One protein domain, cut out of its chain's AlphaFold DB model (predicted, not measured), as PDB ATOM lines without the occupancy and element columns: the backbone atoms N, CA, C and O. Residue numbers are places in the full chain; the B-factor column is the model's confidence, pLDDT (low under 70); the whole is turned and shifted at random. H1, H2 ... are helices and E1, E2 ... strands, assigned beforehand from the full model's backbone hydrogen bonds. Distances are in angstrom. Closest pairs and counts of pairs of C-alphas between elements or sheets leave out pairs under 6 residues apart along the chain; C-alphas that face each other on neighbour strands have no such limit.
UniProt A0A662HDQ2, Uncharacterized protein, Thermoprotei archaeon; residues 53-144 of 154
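Overview. This is residues 53 to 144 of the 154 residues of an uncharacterized protein of Thermoprotei archaeon (UniProt A0A662HDQ2). A long hairpin of two strands, E2 and E3, with the short strand E1 beside E2, makes a narrow sheet, and a hairpin of two long helices, H1 and H2, covers one face of it while the other face is bare. H2 runs along E3, and H1 slants over the three strands, in two layers, helices over one face of a sheet. The printed part has 92 residues, with three named strands and two named helices in the order E1, H1, H2, E2, E3; the sheet's order is E1, E2, E3, all antiparallel, and the class is mixed, helices and strands. The whole is compact, with a radius of gyration of the C-alphas of 13.4 A, yet elongated, spanning 41 by 21 by 17 A.

Arrangement. In the sheet, E2, residues 117 to 128, is the inner strand, and E3, residues 131 to 143, is its antiparallel neighbour at 161 degrees; the two form a hairpin. N 120 and O 140 are 2.9 A apart and N 133 and O 126 are 2.9 A apart, both within hydrogen-bond range. On the other side of E2, E1, residues 54 to 56, is antiparallel to it at 150 degrees, with N 55 and O 121 within hydrogen-bond range at 2.8 A. H2, residues 89 to 109, is on the sheet at a height of 9.2 A, over E2 and E3, and runs along the strands, at 17 degrees to E3 on the local plane. Its closest C-alphas to E3 are those of Ser 92 and Val 134, 4.8 A apart. H1, residues 63 to 85, is on the same face at a height of 7.8 A. It lies over E2, and only just over E1 and E3, with 3 C-alphas falling on each of those two. It runs slantwise to the strands, but only just, at 33 degrees to E2 on the local plane. The closest C-alphas of H1 and E2 are those of Ala 66 and Lys 118, 6.5 A apart. H1 and H2 form a helical hairpin: they touch, at a shallow tilt of 21 degrees, opposite ways, and their closest C-alphas are those of Val 82 and Lys 89, 6.6 A apart. In H1 and H2 every O i to N i+4 pair is within hydrogen-bond range.

Along the chain. E2 measures 33.5 A from first to last C-alpha, and E3 measures 35.6 A, ending at C-alpha 143 (121.167, 89.195, 122.761). E1 begins at C-alpha 54 (132.509, 81.000, 111.921) and is 6.2 A long. H1 begins at C-alpha 63 (115.271, 85.027, 116.849) and is 30.7 A long; H2 is 30.1 A long.

Size, cuts and confidence. The C-alphas farthest apart are those of Asp 130 and Phe 144, at 42.5 A. The printed part has no cut. The links H1 to H2 and E2 to E3 are tight, E1 to H1 and H2 to E2 are short, and there is no long link. The mean pLDDT of the printed part is 96.3, and no printed residue is under 70.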
ATOM      1  N   ASN A  53     136.560  79.958 111.040       91.38
ATOM      2  CA  ASN A  53     135.523  78.954 110.780       91.38
ATOM      3  C   ASN A  53     134.200  79.269 111.491       91.38
ATOM      4  O   ASN A  53     133.550  78.414 112.096       91.38
ATOM      5  N   THR A  54     133.797  80.539 111.412       95.19
ATOM      6  CA  THR A  54     132.509  81.000 111.921       95.19
ATOM      7  C   THR A  54     131.596  81.489 110.808       95.19
ATOM      8  O   THR A  54     132.021  82.091 109.824       95.19
ATOM      9  N   ILE A  55     130.298  81.251 110.986       95.88
ATOM     10  CA  ILE A  55     129.227  81.846 110.192       95.88
ATOM     11  C   ILE A  55     128.461  82.774 111.122       95.88
ATOM     12  O   ILE A  55     127.903  82.341 112.130       95.88
ATOM     13  N   GLN A  56     128.441  84.062 110.794       95.19
ATOM     14  CA  GLN A  56     127.904  85.083 111.685       95.19
ATOM     15  C   GLN A  56     126.764  85.857 111.044       95.19
ATOM     16  O   GLN A  56     126.808  86.200 109.863       95.19
ATOM     17  N   THR A  57     125.769  86.210 111.852       96.06
ATOM     18  CA  THR A  57     124.745  87.175 111.450       96.06
ATOM     19  C   THR A  57     125.151  88.602 111.823       96.06
ATOM     20  O   THR A  57     126.030  88.836 112.662       96.06
ATOM     21  N   GLY A  58     124.466  89.582 111.228       94.62
ATOM     22  CA  GLY A  58     124.307  90.898 111.848       94.62
ATOM     23  C   GLY A  58     123.336  90.840 113.034       94.62
ATOM     24  O   GLY A  58     122.780  89.778 113.340       94.62
ATOM     25  N   ILE A  59     123.103  91.985 113.680       95.81
ATOM     26  CA  ILE A  59     122.056  92.110 114.701       95.81
ATOM     27  C   ILE A  59     120.700  92.044 114.001       95.81
ATOM     28  O   ILE A  59     120.429  92.790 113.061       95.81
ATOM     29  N   SER A  60     119.867  91.112 114.439       97.19
ATOM     30  CA  SER A  60     118.511  90.904 113.945       97.19
ATOM     31  C   SER A  60     117.512  91.271 115.040       97.19
ATOM     32  O   SER A  60     117.821  91.067 116.206       97.19
ATOM     33  N   PRO A  61     116.317  91.777 114.699       95.94
ATOM     34  CA  PRO A  61     115.355  92.261 115.692       95.94
ATOM     35  C   PRO A  61     114.719  91.154 116.545       95.94
ATOM     36  O   PRO A  61     114.139  91.457 117.575       95.94
ATOM     37  N   SER A  62     114.808  89.892 116.114       96.88
ATOM     38  CA  SER A  62     114.267  88.731 116.825       96.88
ATOM     39  C   SER A  62     114.974  87.443 116.407       96.88
ATOM     40  O   SER A  62     115.690  87.411 115.391       96.88
ATOM     41  N   SER A  63     114.714  86.354 117.132       96.81
ATOM     42  CA  SER A  63     115.271  85.027 116.849       96.81
ATOM     43  C   SER A  63     114.901  84.511 115.464       96.81
ATOM     44  O   SER A  63     115.754  84.001 114.739       96.81
ATOM     45  N   ARG A  64     113.653  84.716 115.028       96.94
ATOM     46  CA  ARG A  64     113.185  84.292 113.701       96.94
ATOM     47  C   ARG A  64     113.991  84.952 112.585       96.94
ATOM     48  O   ARG A  64     114.403  84.282 111.635       96.94
ATOM     49  N   SER A  65     114.238  86.253 112.718       97.06
ATOM     50  CA  SER A  65     115.055  87.016 111.773       97.06
ATOM     51  C   SER A  65     116.520  86.573 111.819       97.06
ATOM     52  O   SER A  65     117.137  86.393 110.767       97.06
ATOM     53  N   ALA A  66     117.059  86.326 113.017       97.94
ATOM     54  CA  ALA A  66     118.427  85.847 113.201       97.94
ATOM     55  C   ALA A  66     118.648  84.476 112.548       97.94
ATOM     56  O   ALA A  66     119.559  84.326 111.738       97.94
ATOM     57  N   ILE A  67     117.773  83.498 112.804       98.06
ATOM     58  CA  ILE A  67     117.850  82.152 112.213       98.06
ATOM     59  C   ILE A  67     117.694  82.203 110.688       98.06
ATOM     60  O   ILE A  67     118.417  81.513 109.970       98.06
ATOM     61  N   TYR A  68     116.800  83.048 110.165       98.06
ATOM     62  CA  TYR A  68     116.667  83.243 108.718       98.06
ATOM     63  C   TYR A  68     117.956  83.796 108.091       98.06
ATOM     64  O   TYR A  68     118.410  83.300 107.056       98.06
ATOM     65  N   ASN A  69     118.566  84.799 108.723       98.06
ATOM     66  CA  ASN A  69     119.831  85.375 108.276       98.06
ATOM     67  C   ASN A  69     120.978  84.365 108.365       98.06
ATOM     68  O   ASN A  69     121.741  84.236 107.407       98.06
ATOM     69  N   LEU A  70     121.043  83.596 109.453       98.31
ATOM     70  CA  LEU A  70     122.032  82.540 109.638       98.31
ATOM     71  C   LEU A  70     121.893  81.460 108.564       98.31
ATOM     72  O   LEU A  70     122.889  81.055 107.983       98.31
ATOM     73  N   ARG A  71     120.660  81.066 108.216       98.19
ATOM     74  CA  ARG A  71     120.391  80.117 107.128       98.19
ATOM     75  C   ARG A  71     120.962  80.594 105.796       98.19
ATOM     76  O   ARG A  71     121.580  79.810 105.083       98.19
ATOM     77  N   ARG A  72     120.749  81.866 105.444       98.06
ATOM     78  CA  ARG A  72     121.292  82.437 104.200       98.06
ATOM     79  C   ARG A  72     122.819  82.421 104.206       98.06
ATOM     80  O   ARG A  72     123.417  81.986 103.227       98.06
ATOM     81  N   ALA A  73     123.428  82.839 105.314       97.38
ATOM     82  CA  ALA A  73     124.879  82.840 105.470       97.38
ATOM     83  C   ALA A  73     125.472  81.419 105.438       97.38
ATOM     84  O   ALA A  73     126.523  81.211 104.833       97.38
ATOM     85  N   PHE A  74     124.780  80.440 106.026       98.12
ATOM     86  CA  PHE A  74     125.169  79.034 105.998       98.12
ATOM     87  C   PHE A  74     125.194  78.486 104.575       98.12
ATOM     88  O   PHE A  74     126.223  77.977 104.152       98.12
ATOM     89  N   TYR A  75     124.115  78.640 103.801       97.69
ATOM     90  CA  TYR A  75     124.089  78.109 102.434       97.69
ATOM     91  C   TYR A  75     125.065  78.817 101.492       97.69
ATOM     92  O   TYR A  75     125.606  78.171 100.600       97.69
ATOM     93  N   ALA A  76     125.329  80.110 101.701       96.44
ATOM     94  CA  ALA A  76     126.373  80.816 100.963       96.44
ATOM     95  C   ALA A  76     127.766  80.229 101.256       96.44
ATOM     96  O   ALA A  76     128.521  79.950 100.328       96.44
ATOM     97  N   ASN A  77     128.081  79.972 102.532       95.88
ATOM     98  CA  ASN A  77     129.340  79.327 102.914       95.88
ATOM     99  C   ASN A  77     129.420  77.882 102.424       95.88
ATOM    100  O   ASN A  77     130.448  77.483 101.894       95.88
ATOM    101  N   LEU A  78     128.339  77.114 102.554       97.06
ATOM    102  CA  LEU A  78     128.296  75.728 102.109       97.06
ATOM    103  C   LEU A  78     128.525  75.622 100.601       97.06
ATOM    104  O   LEU A  78     129.290  74.768 100.181       97.06
ATOM    105  N   SER A  79     127.913  76.493  99.791       96.50
ATOM    106  CA  SER A  79     128.143  76.490  98.339       96.50
ATOM    107  C   SER A  79     129.621  76.686  98.004       96.50
ATOM    108  O   SER A  79     130.165  75.927  97.212       96.50
ATOM    109  N   ARG A  80     130.277  77.647  98.665       96.06
ATOM    110  CA  ARG A  80     131.715  77.889  98.507       96.06
ATOM    111  C   ARG A  80     132.547  76.671  98.927       96.06
ATOM    112  O   ARG A  80     133.417  76.243  98.186       96.06
ATOM    113  N   LEU A  81     132.260  76.082 100.089       95.19
ATOM    114  CA  LEU A  81     133.006  74.926 100.610       95.19
ATOM    115  C   LEU A  81     132.813  73.663  99.762       95.19
ATOM    116  O   LEU A  81     133.713  72.830  99.686       95.19
ATOM    117  N   VAL A  82     131.656  73.500  99.115       96.25
ATOM    118  CA  VAL A  82     131.427  72.404  98.159       96.25
ATOM    119  C   VAL A  82     132.377  72.539  96.969       96.25
ATOM    120  O   VAL A  82     132.937  71.542  96.525       96.25
ATOM    121  N   GLU A  83     132.580  73.760  96.476       95.25
ATOM    122  CA  GLU A  83     133.470  74.043  95.346       95.25
ATOM    123  C   GLU A  83     134.956  73.961  95.730       95.25
ATOM    124  O   GLU A  83     135.754  73.409  94.977       95.25
ATOM    125  N   GLU A  84     135.330  74.488  96.899       93.88
ATOM    126  CA  GLU A  84     136.730  74.606  97.329       93.88
ATOM    127  C   GLU A  84     137.272  73.344  98.018       93.88
ATOM    128  O   GLU A  84     138.426  72.975  97.809       93.88
ATOM    129  N   GLU A  85     136.455  72.676  98.835       92.62
ATOM    130  CA  GLU A  85     136.887  71.574  99.710       92.62
ATOM    131  C   GLU A  85     136.174  70.244  99.420       92.62
ATOM    132  O   GLU A  85     136.472  69.228 100.051       92.62
ATOM    133  N   GLY A  86     135.237  70.223  98.464       94.00
ATOM    134  CA  GLY A  86     134.524  69.007  98.071       94.00
ATOM    135  C   GLY A  86     133.625  68.442  99.172       94.00
ATOM    136  O   GLY A  86     133.420  67.230  99.239       94.00
ATOM    137  N   VAL A  87     133.111  69.297 100.064       96.38
ATOM    138  CA  VAL A  87     132.243  68.847 101.161       96.38
ATOM    139  C   VAL A  87     130.911  68.299 100.640       96.38
ATOM    140  O   VAL A  87     130.312  68.824  99.702       96.38
ATOM    141  N   ASP A  88     130.403  67.256 101.287       96.75
ATOM    142  CA  ASP A  88     129.092  66.676 101.036       96.75
ATOM    143  C   ASP A  88     128.006  67.651 101.508       96.75
ATOM    144  O   ASP A  88     127.808  67.909 102.706       96.75
ATOM    145  N   LYS A  89     127.302  68.222 100.531       96.38
ATOM    146  CA  LYS A  89     126.245  69.210 100.743       96.38
ATOM    147  C   LYS A  89     125.066  68.649 101.536       96.38
ATOM    148  O   LYS A  89     124.512  69.364 102.378       96.38
ATOM    149  N   ASP A  90     124.665  67.415 101.260       96.19
ATOM    150  CA  ASP A  90     123.472  66.822 101.856       96.19
ATOM    151  C   ASP A  90     123.732  66.506 103.326       96.19
ATOM    152  O   ASP A  90     122.977  66.954 104.193       96.19
ATOM    153  N   ARG A  91     124.879  65.885 103.623       96.50
ATOM    154  CA  ARG A  91     125.313  65.613 104.998       96.50
ATOM    155  C   ARG A  91     125.479  66.899 105.807       96.50
ATOM    156  O   ARG A  91     124.966  67.005 106.919       96.50
ATOM    157  N   SER A  92     126.110  67.920 105.222       97.12
ATOM    158  CA  SER A  92     126.254  69.240 105.859       97.12
ATOM    159  C   SER A  92     124.895  69.883 106.170       97.12
ATOM    160  O   SER A  92     124.711  70.532 107.201       97.12
ATOM    161  N   THR A  93     123.914  69.701 105.283       97.38
ATOM    162  CA  THR A  93     122.560  70.241 105.453       97.38
ATOM    163  C   THR A  93     121.785  69.528 106.566       97.38
ATOM    164  O   THR A  93     120.997  70.167 107.268       97.38
ATOM    165  N   GLU A  94     121.983  68.222 106.747       97.12
ATOM    166  CA  GLU A  94     121.405  67.463 107.865       97.12
ATOM    167  C   GLU A  94     121.925  67.958 109.217       97.12
ATOM    168  O   GLU A  94     121.132  68.284 110.105       97.12
ATOM    169  N   GLU A  95     123.247  68.087 109.346       97.62
ATOM    170  CA  GLU A  95     123.900  68.596 110.556       97.62
ATOM    171  C   GLU A  95     123.436  70.021 110.885       97.62
ATOM    172  O   GLU A  95     123.083  70.334 112.026       97.62
ATOM    173  N   TRP A  96     123.317  70.872 109.864       97.81
ATOM    174  CA  TRP A  96     122.741  72.206 109.999       97.81
ATOM    175  C   TRP A  96     121.310  72.192 110.545       97.81
ATOM    176  O   TRP A  96     121.002  72.948 111.469       97.81
ATOM    177  N   LYS A  97     120.420  71.344 110.013       97.94
ATOM    178  CA  LYS A  97     119.029  71.257 110.497       97.94
ATOM    179  C   LYS A  97     118.984  70.873 111.976       97.94
ATOM    180  O   LYS A  97     118.253  71.503 112.736       97.94
ATOM    181  N   SER A  98     119.799  69.898 112.380       97.38
ATOM    182  CA  SER A  98     119.925  69.476 113.780       97.38
ATOM    183  C   SER A  98     120.400  70.623 114.679       97.38
ATOM    184  O   SER A  98     119.797  70.896 115.720       97.38
ATOM    185  N   ALA A  99     121.427  71.362 114.246       98.00
ATOM    186  CA  ALA A  99     121.936  72.522 114.971       98.00
ATOM    187  C   ALA A  99     120.878  73.629 115.111       98.00
ATOM    188  O   ALA A  99     120.696  74.174 116.200       98.00
ATOM    189  N   VAL A 100     120.134  73.938 114.043       97.88
ATOM    190  CA  VAL A 100     119.053  74.939 114.074       97.88
ATOM    191  C   VAL A 100     117.946  74.549 115.033       97.88
ATOM    192  O   VAL A 100     117.506  75.395 115.810       97.88
ATOM    193  N   SER A 101     117.509  73.291 115.016       98.06
ATOM    194  CA  SER A 101     116.494  72.806 115.951       98.06
ATOM    195  C   SER A 101     116.932  73.008 117.402       98.06
ATOM    196  O   SER A 101     116.172  73.579 118.184       98.06
ATOM    197  N   LYS A 102     118.179  72.650 117.739       98.06
ATOM    198  CA  LYS A 102     118.748  72.866 119.082       98.06
ATOM    199  C   LYS A 102     118.841  74.349 119.450       98.06
ATOM    200  O   LYS A 102     118.515  74.718 120.573       98.06
ATOM    201  N   MET A 103     119.256  75.208 118.513       98.12
ATOM    202  CA  MET A 103     119.313  76.660 118.737       98.12
ATOM    203  C   MET A 103     117.928  77.239 119.033       98.12
ATOM    204  O   MET A 103     117.783  78.018 119.968       98.12
ATOM    205  N   ILE A 104     116.907  76.855 118.262       97.94
ATOM    206  CA  ILE A 104     115.530  77.325 118.462       97.94
ATOM    207  C   ILE A 104     114.994  76.860 119.818       97.94
ATOM    208  O   ILE A 104     114.397  77.656 120.540       97.94
ATOM    209  N   GLU A 105     115.216  75.595 120.176       98.19
ATOM    210  CA  GLU A 105     114.811  75.055 121.474       98.19
ATOM    211  C   GLU A 105     115.467  75.820 122.629       98.19
ATOM    212  O   GLU A 105     114.773  76.256 123.546       98.19
ATOM    213  N   PHE A 106     116.780  76.055 122.545       98.12
ATOM    214  CA  PHE A 106     117.518  76.837 123.533       98.12
ATOM    215  C   PHE A 106     116.976  78.266 123.651       98.12
ATOM    216  O   PHE A 106     116.643  78.706 124.745       98.12
ATOM    217  N   ILE A 107     116.813  78.974 122.529       97.75
ATOM    218  CA  ILE A 107     116.297  80.352 122.503       97.75
ATOM    219  C   ILE A 107     114.908  80.445 123.146       97.75
ATOM    220  O   ILE A 107     114.652  81.346 123.944       97.75
ATOM    221  N   ASN A 108     114.019  79.506 122.815       97.44
ATOM    222  CA  ASN A 108     112.675  79.467 123.380       97.44
ATOM    223  C   ASN A 108     112.705  79.169 124.881       97.44
ATOM    224  O   ASN A 108     111.968  79.795 125.639       97.44
ATOM    225  N   LYS A 109     113.560  78.237 125.312       98.06
ATOM    226  CA  LYS A 109     113.730  77.879 126.724       98.06
ATOM    227  C   LYS A 109     114.241  79.055 127.558       98.06
ATOM    228  O   LYS A 109     113.758  79.252 128.666       98.06
ATOM    229  N   GLU A 110     115.171  79.838 127.018       97.06
ATOM    230  CA  GLU A 110     115.699  81.042 127.672       97.06
ATOM    231  C   GLU A 110     114.730  82.239 127.599       97.06
ATOM    232  O   GLU A 110     114.959  83.260 128.240       97.06
ATOM    233  N   GLY A 111     113.637  82.145 126.831       96.50
ATOM    234  CA  GLY A 111     112.629  83.205 126.729       96.50
ATOM    235  C   GLY A 111     113.089  84.452 125.964       96.50
ATOM    236  O   GLY A 111     112.472  85.506 126.093       96.50
ATOM    237  N   ILE A 112     114.145  84.346 125.149       96.62
ATOM    238  CA  ILE A 112     114.775  85.480 124.441       96.62
ATOM    239  C   ILE A 112     114.346  85.599 122.969       96.62
ATOM    240  O   ILE A 112     115.007  86.259 122.168       96.62
ATOM    241  N   SER A 113     113.250  84.946 122.571       96.38
ATOM    242  CA  SER A 113     112.828  84.849 121.164       96.38
ATOM    243  C   SER A 113     112.532  86.200 120.504       96.38
ATOM    244  O   SER A 113     112.837  86.382 119.325       96.38
ATOM    245  N   GLU A 114     111.993  87.152 121.264       96.00
ATOM    246  CA  GLU A 114     111.646  88.498 120.784       96.00
ATOM    247  C   GLU A 114     112.764  89.527 121.011       96.00
ATOM    248  O   GLU A 114     112.619  90.697 120.666       96.00
ATOM    249  N   THR A 115     113.891  89.104 121.584       96.06
ATOM    250  CA  THR A 115     115.015  89.993 121.868       96.06
ATOM    251  C   THR A 115     115.882  90.164 120.617       96.06
ATOM    252  O   THR A 115     116.179  89.173 119.933       96.06
ATOM    253  N   PRO A 116     116.347  91.390 120.306       97.19
ATOM    254  CA  PRO A 116     117.345  91.588 119.271       97.19
ATOM    255  C   PRO A 116     118.586  90.738 119.539       97.19
ATOM    256  O   PRO A 116     119.077  90.696 120.666       97.19
ATOM    257  N   MET A 117     119.108  90.060 118.517       97.50
ATOM    258  CA  MET A 117     120.235  89.144 118.691       97.50
ATOM    259  C   MET A 117     121.129  88.993 117.462       97.50
ATOM    260  O   MET A 117     120.716  89.200 116.319       97.50
ATOM    261  N   LYS A 118     122.368  88.579 117.714       97.12
ATOM    262  CA  LYS A 118     123.360  88.116 116.745       97.12
ATOM    263  C   LYS A 118     123.730  86.678 117.090       97.12
ATOM    264  O   LYS A 118     123.965  86.367 118.253       97.12
ATOM    265  N   ILE A 119     123.828  85.826 116.075       97.81
ATOM    266  CA  ILE A 119     124.284  84.445 116.233       97.81
ATOM    267  C   ILE A 119     125.659  84.307 115.584       97.81
ATOM    268  O   ILE A 119     125.870  84.762 114.456       97.81
ATOM    269  N   VAL A 120     126.581  83.680 116.307       97.62
ATOM    270  CA  VAL A 120     127.888  83.244 115.816       97.62
ATOM    271  C   VAL A 120     127.904  81.724 115.864       97.62
ATOM    272  O   VAL A 120     127.819  81.146 116.939       97.62
ATOM    273  N   LEU A 121     127.954  81.077 114.702       97.81
ATOM    274  CA  LEU A 121     128.023  79.624 114.585       97.81
ATOM    275  C   LEU A 121     129.459  79.211 114.272       97.81
ATOM    276  O   LEU A 121     129.947  79.508 113.185       97.81
ATOM    277  N   THR A 122     130.108  78.511 115.193       96.81
ATOM    278  CA  THR A 122     131.398  77.853 114.953       96.81
ATOM    279  C   THR A 122     131.160  76.497 114.291       96.81
ATOM    280  O   THR A 122     130.278  75.745 114.722       96.81
ATOM    281  N   TYR A 123     131.939  76.176 113.260       96.94
ATOM    282  CA  TYR A 123     131.901  74.880 112.585       96.94
ATOM    283  C   TYR A 123     133.308  74.320 112.363       96.94
ATOM    284  O   TYR A 123     134.295  75.054 112.368       96.94
ATOM    285  N   SER A 124     133.376  73.017 112.113       95.94
ATOM    286  CA  SER A 124     134.556  72.337 111.584       95.94
ATOM    287  C   SER A 124     134.209  71.577 110.305       95.94
ATOM    288  O   SER A 124     133.036  71.341 109.997       95.94
ATOM    289  N   ILE A 125     135.236  71.215 109.538       95.94
ATOM    290  CA  ILE A 125     135.113  70.256 108.441       95.94
ATOM    291  C   ILE A 125     135.437  68.882 109.017       95.94
ATOM    292  O   ILE A 125     136.580  68.599 109.371       95.94
ATOM    293  N   ALA A 126     134.408  68.056 109.183       95.00
ATOM    294  CA  ALA A 126     134.538  66.697 109.688       95.00
ATOM    295  C   ALA A 126     134.699  65.709 108.529       95.00
ATOM    296  O   ALA A 126     134.169  65.936 107.443       95.00
ATOM    297  N   GLU A 127     135.381  64.594 108.783       94.25
ATOM    298  CA  GLU A 127     135.561  63.501 107.824       94.25
ATOM    299  C   GLU A 127     134.927  62.218 108.386       94.25
ATOM    300  O   GLU A 127     135.227  61.802 109.505       94.25
ATOM    301  N   GLU A 128     134.020  61.604 107.625       89.69
ATOM    302  CA  GLU A 128     133.421  60.295 107.915       89.69
ATOM    303  C   GLU A 128     133.579  59.402 106.675       89.69
ATOM    304  O   GLU A 128     132.875  59.560 105.674       89.69
ATOM    305  N   GLY A 129     134.535  58.468 106.728       85.69
ATOM    306  CA  GLY A 129     134.933  57.681 105.556       85.69
ATOM    307  C   GLY A 129     135.536  58.579 104.472       85.69
ATOM    308  O   GLY A 129     136.400  59.397 104.765       85.69
ATOM    309  N   ASP A 130     135.041  58.459 103.239       84.50
ATOM    310  CA  ASP A 130     135.507  59.260 102.094       84.50
ATOM    311  C   ASP A 130     134.780  60.611 101.953       84.50
ATOM    312  O   ASP A 130     134.953  61.318 100.959       84.50
ATOM    313  N   LYS A 131     133.920  60.973 102.915       89.88
ATOM    314  CA  LYS A 131     133.089  62.179 102.843       89.88
ATOM    315  C   LYS A 131     133.523  63.214 103.868       89.88
ATOM    316  O   LYS A 131     133.547  62.942 105.068       89.88
ATOM    317  N   LYS A 132     133.777  64.433 103.390       95.31
ATOM    318  CA  LYS A 132     133.946  65.625 104.229       95.31
ATOM    319  C   LYS A 132     132.620  66.353 104.362       95.31
ATOM    320  O   LYS A 132     131.864  66.382 103.402       95.31
ATOM    321  N   PHE A 133     132.316  66.960 105.498       97.06
ATOM    322  CA  PHE A 133     131.099  67.759 105.653       97.06
ATOM    323  C   PHE A 133     131.267  68.848 106.707       97.06
ATOM    324  O   PHE A 133     132.088  68.747 107.618       97.06
ATOM    325  N   VAL A 134     130.454  69.895 106.593       97.06
ATOM    326  CA  VAL A 134     130.398  70.976 107.575       97.06
ATOM    327  C   VAL A 134     129.651  70.482 108.807       97.06
ATOM    328  O   VAL A 134     128.457  70.187 108.738       97.06
ATOM    329  N   ARG A 135     130.342  70.430 109.945       97.38
ATOM    330  CA  ARG A 135     129.774  70.065 111.243       97.38
ATOM    331  C   ARG A 135     129.690  71.308 112.135       97.38
ATOM    332  O   ARG A 135     130.721  71.796 112.595       97.38
ATOM    333  N   PRO A 136     128.488  71.843 112.406       97.69
ATOM    334  CA  PRO A 136     128.313  72.878 113.416       97.69
ATOM    335  C   PRO A 136     128.690  72.355 114.808       97.69
ATOM    336  O   PRO A 136     128.211  71.302 115.226       97.69
ATOM    337  N   GLU A 137     129.513  73.098 115.542       96.50
ATOM    338  CA  GLU A 137     130.027  72.674 116.854       96.50
ATOM    339  C   GLU A 137     129.370  73.433 118.003       96.50
ATOM    340  O   GLU A 137     129.004  72.858 119.028       96.50
ATOM    341  N   LYS A 138     129.224  74.749 117.833       96.00
ATOM    342  CA  LYS A 138     128.726  75.650 118.869       96.00
ATOM    343  C   LYS A 138     128.067  76.864 118.239       96.00
ATOM    344  O   LYS A 138     128.539  77.364 117.222       96.00
ATOM    345  N   ALA A 139     127.009  77.351 118.877       96.88
ATOM    346  CA  ALA A 139     126.422  78.642 118.571       96.88
ATOM    347  C   ALA A 139     126.471  79.549 119.804       96.88
ATOM    348  O   ALA A 139     125.971  79.188 120.869       96.88
ATOM    349  N   GLU A 140     127.049  80.731 119.652       96.56
ATOM    350  CA  GLU A 140     126.966  81.813 120.619       96.56
ATOM    351  C   GLU A 140     125.848  82.780 120.206       96.56
ATOM    352  O   GLU A 140     125.853  83.326 119.100       96.56
ATOM    353  N   ILE A 141     124.880  82.992 121.103       96.81
ATOM    354  CA  ILE A 141     123.749  83.907 120.904       96.81
ATOM    355  C   ILE A 141     124.002  85.155 121.746       96.81
ATOM    356  O   ILE A 141     123.897  85.129 122.970       96.81
ATOM    357  N   LEU A 142     124.345  86.253 121.079       95.44
ATOM    358  CA  LEU A 142     124.473  87.564 121.695       95.44
ATOM    359  C   LEU A 142     123.108  88.238 121.595       95.44
ATOM    360  O   LEU A 142     122.668  88.526 120.485       95.44
ATOM    361  N   PHE A 143     122.440  88.477 122.717       94.94
ATOM    362  CA  PHE A 143     121.167  89.195 122.761       94.94
ATOM    363  C   PHE A 143     121.355  90.578 123.385       94.94
ATOM    364  O   PHE A 143     122.274  90.796 124.175       94.94
ATOM    365  N   PHE A 144     120.512  91.524 122.982       93.00
ATOM    366  CA  PHE A 144     120.675  92.938 123.298       93.00
ATOM    367  C   PHE A 144     119.397  93.507 123.901       93.00
ATOM    368  O   PHE A 144     118.300  93.286 123.388       93.00
TER     369      PHE A 144